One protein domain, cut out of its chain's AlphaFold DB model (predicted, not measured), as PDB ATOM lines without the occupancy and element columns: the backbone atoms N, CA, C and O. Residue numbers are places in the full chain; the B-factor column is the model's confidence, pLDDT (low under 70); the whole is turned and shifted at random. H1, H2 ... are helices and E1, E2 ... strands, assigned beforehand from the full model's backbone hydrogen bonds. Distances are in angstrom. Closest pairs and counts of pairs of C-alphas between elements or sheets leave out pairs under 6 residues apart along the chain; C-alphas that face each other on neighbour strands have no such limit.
ATOM      1  N   TRP A 264     310.359 169.024 156.076       63.56
ATOM      2  CA  TRP A 264     309.431 169.181 154.978       63.56
ATOM      3  C   TRP A 264     309.762 168.085 153.976       63.56
ATOM      4  O   TRP A 264     310.720 168.182 153.215       63.56
ATOM      5  N   ASN A 265     308.966 167.015 154.001       57.25
ATOM      6  CA  ASN A 265     308.978 165.987 152.953       57.25
ATOM      7  C   ASN A 265     308.302 166.469 151.664       57.25
ATOM      8  O   ASN A 265     308.075 165.684 150.748       57.25
ATOM      9  N   PHE A 266     307.930 167.746 151.627       59.69
ATOM     10  CA  PHE A 266     307.179 168.337 150.548       59.69
ATOM     11  C   PHE A 266     308.103 168.632 149.394       59.69
ATOM     12  O   PHE A 266     308.969 169.496 149.459       59.69
ATOM     13  N   GLU A 267     307.794 167.944 148.314       69.38
ATOM     14  CA  GLU A 267     308.355 168.131 146.991       69.38
ATOM     15  C   GLU A 267     308.186 169.595 146.513       69.38
ATOM     16  O   GLU A 267     309.007 170.172 145.813       69.38
ATOM     17  N   ASN A 268     307.143 170.298 146.948       78.56
ATOM     18  CA  ASN A 268     306.803 171.576 146.341       78.56
ATOM     19  C   ASN A 268     307.086 172.785 147.260       78.56
ATOM     20  O   ASN A 268     306.406 172.938 148.276       78.56
ATOM     21  N   PRO A 269     308.006 173.700 146.893       79.56
ATOM     22  CA  PRO A 269     308.365 174.847 147.727       79.56
ATOM     23  C   PRO A 269     307.191 175.809 147.955       79.56
ATOM     24  O   PRO A 269     307.100 176.405 149.025       79.56
ATOM     25  N   ALA A 270     306.229 175.896 147.028       83.44
ATOM     26  CA  ALA A 270     305.010 176.677 147.237       83.44
ATOM     27  C   ALA A 270     304.152 176.125 148.387       83.44
ATOM     28  O   ALA A 270     303.575 176.898 149.153       83.44
ATOM     29  N   LYS A 271     304.117 174.796 148.566       85.06
ATOM     30  CA  LYS A 271     303.427 174.154 149.696       85.06
ATOM     31  C   LYS A 271     304.109 174.471 151.022       85.06
ATOM     32  O   LYS A 271     303.430 174.675 152.024       85.06
ATOM     33  N   ILE A 272     305.440 174.542 151.030       80.62
ATOM     34  CA  ILE A 272     306.210 174.905 152.224       80.62
ATOM     35  C   ILE A 272     305.923 176.362 152.604       80.62
ATOM     36  O   ILE A 272     305.570 176.627 153.751       80.62
ATOM     37  N   ILE A 273     305.987 177.287 151.638       82.44
ATOM     38  CA  ILE A 273     305.631 178.703 151.843       82.44
ATOM     39  C   ILE A 273     304.220 178.812 152.420       82.44
ATOM     40  O   ILE A 273     304.030 179.470 153.440       82.44
ATOM     41  N   TRP A 274     303.247 178.127 151.810       85.00
ATOM     42  CA  TRP A 274     301.869 178.109 152.293       85.00
ATOM     43  C   TRP A 274     301.788 177.688 153.755       85.00
ATOM     44  O   TRP A 274     301.151 178.344 154.579       85.00
ATOM     45  N   SER A 275     302.441 176.580 154.074       80.06
ATOM     46  CA  SER A 275     302.307 175.974 155.381       80.06
ATOM     47  C   SER A 275     302.974 176.833 156.455       80.06
ATOM     48  O   SER A 275     302.398 177.016 157.520       80.06
ATOM     49  N   VAL A 276     304.125 177.450 156.167       78.69
ATOM     50  CA  VAL A 276     304.761 178.422 157.074       78.69
ATOM     51  C   VAL A 276     303.892 179.665 157.273       78.69
ATOM     52  O   VAL A 276     303.815 180.185 158.384       78.69
ATOM     53  N   LEU A 277     303.211 180.138 156.228       78.25
ATOM     54  CA  LEU A 277     302.326 181.300 156.317       78.25
ATOM     55  C   LEU A 277     301.036 181.022 157.105       78.25
ATOM     56  O   LEU A 277     300.546 181.917 157.786       78.25
ATOM     57  N   THR A 278     300.481 179.813 157.014       78.44
ATOM     58  CA  THR A 278     299.135 179.489 157.534       78.44
ATOM     59  C   THR A 278     299.131 178.560 158.747       78.44
ATOM     60  O   THR A 278     298.115 178.425 159.427       78.44
ATOM     61  N   GLY A 279     300.240 177.869 159.008       76.75
ATOM     62  CA  GLY A 279     300.295 176.751 159.949       76.75
ATOM     63  C   GLY A 279     299.531 175.510 159.485       76.75
ATOM     64  O   GLY A 279     299.246 174.647 160.313       76.75
ATOM     65  N   TYR A 280     299.174 175.416 158.200       83.00
ATOM     66  CA  TYR A 280     298.458 174.277 157.622       83.00
ATOM     67  C   TYR A 280     299.320 173.492 156.659       83.00
ATOM     68  O   TYR A 280     299.879 174.046 155.722       83.00
ATOM     69  N   ASN A 281     299.328 172.181 156.835       83.50
ATOM     70  CA  ASN A 281     299.947 171.256 155.910       83.50
ATOM     71  C   ASN A 281     299.148 171.198 154.603       83.50
ATOM     72  O   ASN A 281     298.001 170.751 154.598       83.50
ATOM     73  N   TRP A 282     299.752 171.625 153.494       84.88
ATOM     74  CA  TRP A 282     299.067 171.677 152.198       84.88
ATOM     75  C   TRP A 282     298.523 170.322 151.716       84.88
ATOM     76  O   TRP A 282     297.481 170.295 151.067       84.88
ATOM     77  N   ASP A 283     299.234 169.213 151.955       82.06
ATOM     78  CA  ASP A 283     298.851 167.912 151.379       82.06
ATOM     79  C   ASP A 283     297.860 167.144 152.245       82.06
ATOM     80  O   ASP A 283     297.032 166.399 151.720       82.06
ATOM     81  N   THR A 284     297.957 167.287 153.566       82.75
ATOM     82  CA  THR A 284     297.070 166.578 154.493       82.75
ATOM     83  C   THR A 284     295.862 167.401 154.915       82.75
ATOM     84  O   THR A 284     294.952 166.826 155.508       82.75
ATOM     85  N   ASP A 285     295.851 168.708 154.634       83.38
ATOM     86  CA  ASP A 285     294.845 169.661 155.121       83.38
ATOM     87  C   ASP A 285     294.673 169.577 156.652       83.38
ATOM     88  O   ASP A 285     293.579 169.601 157.215       83.38
ATOM     89  N   THR A 286     295.796 169.402 157.354       83.19
ATOM     90  CA  THR A 286     295.833 169.349 158.817       83.19
ATOM     91  C   THR A 286     296.677 170.475 159.369       83.19
ATOM     92  O   THR A 286     297.723 170.818 158.819       83.19
ATOM     93  N   GLN A 287     296.263 170.988 160.520       81.25
ATOM     94  CA  GLN A 287     297.047 171.954 161.265       81.25
ATOM     95  C   GLN A 287     298.377 171.334 161.721       81.25
ATOM     96  O   GLN A 287     298.420 170.239 162.284       81.25
ATOM     97  N   GLU A 288     299.461 172.055 161.475       74.88
ATOM     98  CA  GLU A 288     300.808 171.656 161.852       74.88
ATOM     99  C   GLU A 288     301.014 171.780 163.365       74.88
ATOM    100  O   GLU A 288     300.487 172.686 164.016       74.88
ATOM    101  N   ALA A 289     301.819 170.891 163.951       67.94
ATOM    102  CA  ALA A 289     302.053 170.885 165.400       67.94
ATOM    103  C   ALA A 289     302.739 172.172 165.901       67.94
ATOM    104  O   ALA A 289     302.580 172.555 167.056       67.94
ATOM    105  N   TRP A 290     303.471 172.859 165.023       66.12
ATOM    106  CA  TRP A 290     304.133 174.142 165.279       66.12
ATOM    107  C   TRP A 290     303.293 175.351 164.832       66.12
ATOM    108  O   TRP A 290     303.780 176.477 164.861       66.12
ATOM    109  N   SER A 291     302.031 175.151 164.434       66.56
ATOM    110  CA  SER A 291     301.143 176.208 163.913       66.56
ATOM    111  C   SER A 291     300.891 177.382 164.878       66.56
ATOM    112  O   SER A 291     300.498 178.471 164.457       66.56
ATOM    113  N   ASP A 292     301.116 177.182 166.178       63.12
ATOM    114  CA  ASP A 292     301.035 178.240 167.191       63.12
ATOM    115  C   ASP A 292     302.262 179.164 167.195       63.12
ATOM    116  O   ASP A 292     302.198 180.277 167.716       63.12
ATOM    117  N   SER A 293     303.355 178.726 166.568       55.59
ATOM    118  CA  SER A 293     304.592 179.491 166.383       55.59
ATOM    119  C   SER A 293     304.639 180.246 165.054       55.59
ATOM    120  O   SER A 293     305.607 180.958 164.796       55.59
ATOM    121  N   VAL A 294     303.621 180.100 164.201       59.25
ATOM    122  CA  VAL A 294     303.544 180.806 162.917       59.25
ATOM    123  C   VAL A 294     302.433 181.831 162.880       59.25
ATOM    124  O   VAL A 294     301.654 182.007 163.818       59.25
ATOM    125  N   LEU A 295     302.428 182.581 161.786       59.44
ATOM    126  CA  LEU A 295     301.517 183.674 161.546       59.44
ATOM    127  C   LEU A 295     300.068 183.210 161.699       59.44
ATOM    128  O   LEU A 295     299.645 182.205 161.138       59.44
ATOM    129  N   ALA A 296     299.289 183.994 162.439       56.91
ATOM    130  CA  ALA A 296     297.846 183.832 162.539       56.91
ATOM    131  C   ALA A 296     297.140 184.367 161.280       56.91
ATOM    132  O   ALA A 296     296.188 185.137 161.407       56.91
ATOM    133  N   LEU A 297     297.645 184.024 160.087       67.44
ATOM    134  CA  LEU A 297     296.853 184.178 158.871       67.44
ATOM    135  C   LEU A 297     295.705 183.176 158.912       67.44
ATOM    136  O   LEU A 297     295.750 182.222 159.699       67.44
ATOM    137  N   ASP A 298     294.671 183.401 158.101       65.19
ATOM    138  CA  ASP A 298     293.536 182.482 158.055       65.19
ATOM    139  C   ASP A 298     294.024 181.029 157.912       65.19
ATOM    140  O   ASP A 298     294.705 180.634 156.961       65.19
ATOM    141  N   ARG A 299     293.687 180.264 158.949       64.44
ATOM    142  CA  ARG A 299     294.087 178.893 159.236       64.44
ATOM    143  C   ARG A 299     293.225 177.936 158.403       64.44
ATOM    144  O   ARG A 299     292.673 176.983 158.938       64.44
ATOM    145  N   THR A 300     293.029 178.228 157.119       64.44
ATOM    146  CA  THR A 300     292.248 177.387 156.206       64.44
ATOM    147  C   THR A 300     292.917 177.286 154.841       64.44
ATOM    148  O   THR A 300     293.432 178.272 154.312       64.44
ATOM    149  N   GLN A 301     292.872 176.095 154.236       70.25
ATOM    150  CA  GLN A 301     293.235 175.870 152.835       70.25
ATOM    151  C   GLN A 301     292.042 176.145 151.916       70.25
ATOM    152  O   GLN A 301     291.507 175.251 151.263       70.25
ATOM    153  N   SER A 302     291.578 177.392 151.894       74.88
ATOM    154  CA  SER A 302     290.397 177.755 151.116       74.88
ATOM    155  C   SER A 302     290.571 179.048 150.334       74.88
ATOM    156  O   SER A 302     291.349 179.930 150.694       74.88
ATOM    157  N   ASP A 303     289.773 179.177 149.278       74.50
ATOM    158  CA  ASP A 303     289.594 180.417 148.525       74.50
ATOM    159  C   ASP A 303     288.926 181.534 149.345       74.50
ATOM    160  O   ASP A 303     288.883 182.680 148.898       74.50
ATOM    161  N   SER A 304     288.441 181.222 150.552       74.56
ATOM    162  CA  SER A 304     287.905 182.208 151.491       74.56
ATOM    163  C   SER A 304     288.980 182.951 152.288       74.56
ATOM    164  O   SER A 304     288.661 183.950 152.937       74.56
ATOM    165  N   ASN A 305     290.250 182.534 152.187       74.44
ATOM    166  CA  ASN A 305     291.360 183.238 152.814       74.44
ATOM    167  C   ASN A 305     291.485 184.654 152.221       74.44
ATOM    168  O   ASN A 305     291.816 184.850 151.052       74.44
ATOM    169  N   THR A 306     291.197 185.666 153.040       78.88
ATOM    170  CA  THR A 306     291.224 187.077 152.612       78.88
ATOM    171  C   THR A 306     292.619 187.695 152.629       78.88
ATOM    172  O   THR A 306     292.785 188.833 152.195       78.88
ATOM    173  N   GLU A 307     293.618 186.964 153.119       78.12
ATOM    174  CA  GLU A 307     294.990 187.441 153.304       78.12
ATOM    175  C   GLU A 307     295.973 186.788 152.327       78.12
ATOM    176  O   GLU A 307     297.051 187.329 152.088       78.12
ATOM    177  N   ILE A 308     295.597 185.661 151.722       83.00
ATOM    178  CA  ILE A 308     296.403 184.920 150.748       83.00
ATOM    179  C   ILE A 308     295.566 184.662 149.499       83.00
ATOM    180  O   ILE A 308     294.410 184.251 149.579       83.00
ATOM    181  N   ASP A 309     296.151 184.855 148.321       85.81
ATOM    182  CA  ASP A 309     295.513 184.455 147.075       85.81
ATOM    183  C   ASP A 309     295.695 182.950 146.845       85.81
ATOM    184  O   ASP A 309     296.639 182.515 146.183       85.81
ATOM    185  N   TYR A 310     294.786 182.149 147.406       86.75
ATOM    186  CA  TYR A 310     294.810 180.685 147.316       86.75
ATOM    187  C   TYR A 310     295.016 180.171 145.883       86.75
ATOM    188  O   TYR A 310     295.810 179.258 145.657       86.75
ATOM    189  N   LEU A 311     294.363 180.793 144.896       87.69
ATOM    190  CA  LEU A 311     294.466 180.378 143.496       87.69
ATOM    191  C   LEU A 311     295.882 180.548 142.935       87.69
ATOM    192  O   LEU A 311     296.330 179.693 142.174       87.69
ATOM    193  N   SER A 312     296.609 181.593 143.343       85.31
ATOM    194  CA  SER A 312     298.008 181.787 142.943       85.31
ATOM    195  C   SER A 312     298.928 180.690 143.482       85.31
ATOM    196  O   SER A 312     299.829 180.218 142.783       85.31
ATOM    197  N   PHE A 313     298.656 180.211 144.698       87.06
ATOM    198  CA  PHE A 313     299.371 179.085 145.286       87.06
ATOM    199  C   PHE A 313     299.021 177.779 144.580       87.06
ATOM    200  O   PHE A 313     299.929 177.021 144.262       87.06
ATOM    201  N   VAL A 314     297.743 177.527 144.274       86.81
ATOM    202  CA  VAL A 314     297.332 176.344 143.497       86.81
ATOM    203  C   VAL A 314     298.005 176.327 142.124       86.81
ATOM    204  O   VAL A 314     298.558 175.298 141.732       86.81
ATOM    205  N   ASP A 315     298.004 177.458 141.413       85.88
ATOM    206  CA  ASP A 315     298.667 177.602 140.114       85.88
ATOM    207  C   ASP A 315     300.175 177.343 140.228       85.88
ATOM    208  O   ASP A 315     300.721 176.502 139.513       85.88
ATOM    209  N   SER A 316     300.833 177.979 141.203       85.50
ATOM    210  CA  SER A 316     302.258 177.777 141.482       85.50
ATOM    211  C   SER A 316     302.578 176.318 141.820       85.50
ATOM    212  O   SER A 316     303.535 175.748 141.297       85.50
ATOM    213  N   VAL A 317     301.756 175.673 142.652       85.19
ATOM    214  CA  VAL A 317     301.914 174.259 143.008       85.19
ATOM    215  C   VAL A 317     301.787 173.377 141.766       85.19
ATOM    216  O   VAL A 317     302.635 172.510 141.548       85.19
ATOM    217  N   SER A 318     300.774 173.618 140.933       85.06
ATOM    218  CA  SER A 318     300.537 172.871 139.695       85.06
ATOM    219  C   SER A 318     301.700 173.011 138.710       85.06
ATOM    220  O   SER A 318     302.211 172.007 138.208       85.06
ATOM    221  N   LYS A 319     302.168 174.242 138.472       82.31
ATOM    222  CA  LYS A 319     303.295 174.527 137.571       82.31
ATOM    223  C   LYS A 319     304.574 173.850 138.040       82.31
ATOM    224  O   LYS A 319     305.246 173.189 137.253       82.31
ATOM    225  N   LEU A 320     304.875 173.916 139.336       78.81
ATOM    226  CA  LEU A 320     306.055 173.250 139.890       78.81
ATOM    227  C   LEU A 320     305.952 171.723 139.816       78.81
ATOM    228  O   LEU A 320     306.943 171.075 139.478       78.81
ATOM    229  N   GLY A 321     304.765 171.153 140.042       76.25
ATOM    230  CA  GLY A 321     304.528 169.711 139.921       76.25
ATOM    231  C   GLY A 321     304.755 169.163 138.506       76.25
ATOM    232  O   GLY A 321     305.203 168.029 138.354       76.25
ATOM    233  N   GLY A 322     304.508 169.967 137.467       69.88
ATOM    234  CA  GLY A 322     304.727 169.573 136.069       69.88
ATOM    235  C   GLY A 322     306.192 169.580 135.614       69.88
ATOM    236  O   GLY A 322     306.532 168.903 134.649       69.88
ATOM    237  N   THR A 323     307.070 170.313 136.305       62.84
ATOM    238  CA  THR A 323     308.468 170.529 135.870       62.84
ATOM    239  C   THR A 323     309.450 169.443 136.319       62.84
ATOM    240  O   THR A 323     310.631 169.519 135.992       62.84
ATOM    241  N   GLY A 324     309.011 168.458 137.112       59.78
ATOM    242  CA  GLY A 324     309.896 167.462 137.738       59.78
ATOM    243  C   GLY A 324     310.815 168.028 138.832       59.78
ATOM    244  O   GLY A 324     311.354 167.261 139.619       59.78
ATOM    245  N   VAL A 325     310.940 169.358 138.936       56.00
ATOM    246  CA  VAL A 325     311.720 170.056 139.968       56.00
ATOM    247  C   VAL A 325     311.099 169.882 141.349       56.00
ATOM    248  O   VAL A 325     311.830 169.787 142.329       56.00
ATOM    249  N   ALA A 326     309.766 169.806 141.434       56.44
ATOM    250  CA  ALA A 326     309.100 169.572 142.707       56.44
ATOM    251  C   ALA A 326     309.528 168.222 143.318       56.44
ATOM    252  O   ALA A 326     309.860 168.141 144.487       56.44
ATOM    253  N   ASN A 327     309.637 167.147 142.546       55.00
ATOM    254  CA  ASN A 327     309.582 165.811 143.148       55.00
ATOM    255  C   ASN A 327     310.821 165.380 143.972       55.00
ATOM    256  O   ASN A 327     310.786 164.327 144.599       55.00
ATOM    257  N   ASP A 328     311.892 166.183 144.017       59.09
ATOM    258  CA  ASP A 328     313.153 165.826 144.687       59.09
ATOM    259  C   ASP A 328     313.661 166.866 145.705       59.09
ATOM    260  O   ASP A 328     314.778 166.733 146.225       59.09
ATOM    261  N   ILE A 329     312.872 167.897 146.026       59.03
ATOM    262  CA  ILE A 329     313.275 168.878 147.039       59.03
ATOM    263  C   ILE A 329     313.016 168.289 148.419       59.03
ATOM    264  O   ILE A 329     311.878 168.076 148.829       59.03
ATOM    265  N   LYS A 330     314.095 168.044 149.160       62.06
ATOM    266  CA  LYS A 330     314.028 167.738 150.585       62.06
ATOM    267  C   LYS A 330     314.757 168.843 151.332       62.06
ATOM    268  O   LYS A 330     315.819 169.310 150.930       62.06
ATOM    269  N   GLY A 331     314.188 169.309 152.431       60.53
ATOM    270  CA  GLY A 331     314.744 170.440 153.161       60.53
ATOM    271  C   GLY A 331     314.514 170.344 154.646       60.53
ATOM    272  O   GLY A 331     313.589 169.674 155.106       60.53
ATOM    273  N   PHE A 332     315.377 171.024 155.388       58.66
ATOM    274  CA  PHE A 332     315.134 171.345 156.781       58.66
ATOM    275  C   PHE A 332     315.133 172.861 156.912       58.66
ATOM    276  O   PHE A 332     315.843 173.556 156.188       58.66
ATOM    277  N   ILE A 333     314.330 173.361 157.840       58.16
ATOM    278  CA  ILE A 333     314.339 174.771 158.213       58.16
ATOM    279  C   ILE A 333     315.101 174.862 159.525       58.16
ATOM    280  O   ILE A 333     314.727 174.199 160.491       58.16
ATOM    281  N   SER A 334     316.157 175.673 159.579       56.12
ATOM    282  CA  SER A 334     316.701 176.060 160.879       56.12
ATOM    283  C   SER A 334     315.703 177.001 161.546       56.12
ATOM    284  O   SER A 334     315.398 178.057 161.001       56.12
ATOM    285  N   TYR A 335     315.187 176.641 162.721       50.31
ATOM    286  CA  TYR A 335     314.274 177.506 163.481       50.31
ATOM    287  C   TYR A 335     314.904 178.828 163.932       50.31
ATOM    288  O   TYR A 335     314.192 179.755 164.316       50.31
ATOM    289  N   GLU A 336     316.231 178.912 163.898       50.47
ATOM    290  CA  GLU A 336     316.982 180.124 164.219       50.47
ATOM    291  C   GLU A 336     317.009 181.118 163.051       50.47
ATOM    292  O   GLU A 336     317.440 182.259 163.214       50.47
ATOM    293  N   GLU A 337     316.559 180.700 161.866       59.72
ATOM    294  CA  GLU A 337     316.587 181.531 160.677       59.72
ATOM    295  C   GLU A 337     315.459 182.562 160.669       59.72
ATOM    296  O   GLU A 337     314.288 182.288 160.943       59.72
ATOM    297  N   ALA A 338     315.834 183.779 160.297       63.78
ATOM    298  CA  ALA A 338     314.910 184.844 159.983       63.78
ATOM    299  C   ALA A 338     313.930 184.393 158.880       63.78
ATOM    300  O   ALA A 338     314.350 183.980 157.804       63.78
ATOM    301  N   ALA A 339     312.615 184.534 159.097       66.38
ATOM    302  CA  ALA A 339     311.592 184.174 158.102       66.38
ATOM    303  C   ALA A 339     311.835 184.807 156.714       66.38
ATOM    304  O   ALA A 339     311.486 184.216 155.697       66.38
ATOM    305  N   LYS A 340     312.460 185.992 156.678       71.31
ATOM    306  CA  LYS A 340     312.923 186.650 155.450       71.31
ATOM    307  C   LYS A 340     313.896 185.763 154.665       71.31
ATOM    308  O   LYS A 340     313.597 185.415 153.530       71.31
ATOM    309  N   ASP A 341     315.001 185.372 155.291       71.50
ATOM    310  CA  ASP A 341     316.069 184.577 154.671       71.50
ATOM    311  C   ASP A 341     315.538 183.207 154.215       71.50
ATOM    312  O   ASP A 341     315.915 182.687 153.161       71.50
ATOM    313  N   PHE A 342     314.571 182.663 154.963       75.12
ATOM    314  CA  PHE A 342     313.830 181.462 154.593       75.12
ATOM    315  C   PHE A 342     313.020 181.636 153.299       75.12
ATOM    316  O   PHE A 342     313.143 180.819 152.381       75.12
ATOM    317  N   PHE A 343     312.188 182.680 153.216       77.19
ATOM    318  CA  PHE A 343     311.391 182.936 152.018       77.19
ATOM    319  C   PHE A 343     312.291 183.246 150.820       77.19
ATOM    320  O   PHE A 343     312.065 182.669 149.762       77.19
ATOM    321  N   GLU A 344     313.343 184.048 150.989       76.56
ATOM    322  CA  GLU A 344     314.341 184.315 149.940       76.56
ATOM    323  C   GLU A 344     314.963 183.005 149.442       76.56
ATOM    324  O   GLU A 344     314.903 182.695 148.253       76.56
ATOM    325  N   SER A 345     315.431 182.143 150.347       75.25
ATOM    326  CA  SER A 345     315.996 180.838 149.980       75.25
ATOM    327  C   SER A 345     315.021 179.973 149.168       75.25
ATOM    328  O   SER A 345     315.427 179.311 148.210       75.25
ATOM    329  N   LEU A 346     313.731 179.968 149.525       78.38
ATOM    330  CA  LEU A 346     312.707 179.230 148.783       78.38
ATOM    331  C   LEU A 346     312.392 179.856 147.425       78.38
ATOM    332  O   LEU A 346     312.280 179.130 146.440       78.38
ATOM    333  N   LEU A 347     312.260 181.178 147.351       80.12
ATOM    334  CA  LEU A 347     311.976 181.895 146.107       80.12
ATOM    335  C   LEU A 347     313.094 181.711 145.087       80.12
ATOM    336  O   LEU A 347     312.811 181.477 143.909       80.12
ATOM    337  N   ILE A 348     314.351 181.728 145.540       75.94
ATOM    338  CA  ILE A 348     315.514 181.408 144.709       75.94
ATOM    339  C   ILE A 348     315.370 179.983 144.161       75.94
ATOM    340  O   ILE A 348     315.517 179.778 142.957       75.94
ATOM    341  N   LEU A 349     314.994 179.012 144.996       75.69
ATOM    342  CA  LEU A 349     314.932 177.595 144.630       75.69
ATOM    343  C   LEU A 349     313.997 177.290 143.450       75.69
ATOM    344  O   LEU A 349     314.345 176.512 142.556       75.69
TER     345      LEU A 349
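What this domain is: This is residues 264 to 349 of the 573 residues of an uncharacterized protein of marine sediment metagenome (UniProt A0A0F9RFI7). Helix H1 stands with H2 on one side of it and H3 on another, the three centres making a triangle; H2 and H3 each run against H1 at a shallow tilt to it, of 26 and 21 degrees, while H2 and H3 stay apart. A long stretch without a named element, residues 279 to 309, winds from the last residue of H1 past that end of the helix to the first residue of H2, and the short strand E1 lies in the stretch that leads from H2 to H3. The printed part has 86 residues with three named helices and one named strand, in the order H1, H2, E1, H3; the class is mostly helix, though under half of the residues are in named elements. The whole is compact, with a radius of gyration of the C-alphas of 12.4 A, and rounded, spanning 31 by 31 by 21 A.

Where its parts are: The printed part begins at Trp 264. H1 is residues 269 to 278, from C-alpha 269 at (308.365, 174.847, 147.727) to C-alpha 278 at (299.135, 179.489, 157.534), 14.2 A. H2, the longest helix by residues, is residues 310 to 322, and measures 18.7 A from first to last C-alpha. E1 is residues 330 to 332, 7.3 A long. H3 is residues 339 to 349, 15.4 A long, and ends at C-alpha 349, (314.932, 177.595, 144.630).

How they stand to each other: H1 touches H2, with residues 313 to 317 of H2 alone. Their closest C-alphas are those of Ala 270 and Val 317, 5.8 A apart. The two are a helical hairpin: they run opposite ways at a shallow tilt of 26 degrees. H1 also touches H3, with the C-alphas of Pro 269 and Leu 346 the closest at 6.3 A. These two run opposite ways at a shallow tilt of 21 degrees. H2 and H3 are apart. E1 is apart from H1, H2 and H3, and it pairs with no named strand. Between H1 and H2, residues 280 to 281 pair with residues 286 to 287, antiparallel. Every O i to N i+4 pair is within hydrogen-bond range in H1, H2 and H3.

The domain as a whole: The two C-alphas farthest apart are those of Asp 292 and Thr 323, 33.1 A. The first and last printed C-alphas, of Trp 264 and Leu 349, are 14.4 A apart. The printed part has no cut. The link from H1 to H2 is long, with 31 residues, whose C-alphas lie 7 to 17 A from the mean of the C-alphas. The links from H2 to E1, with 7 residues, and from E1 to H3, with 6, are short. The mean pLDDT of the printed part of this model is 72.6; it is under 70 in residues 264 to 267, 289 to 300 and 322 to 339.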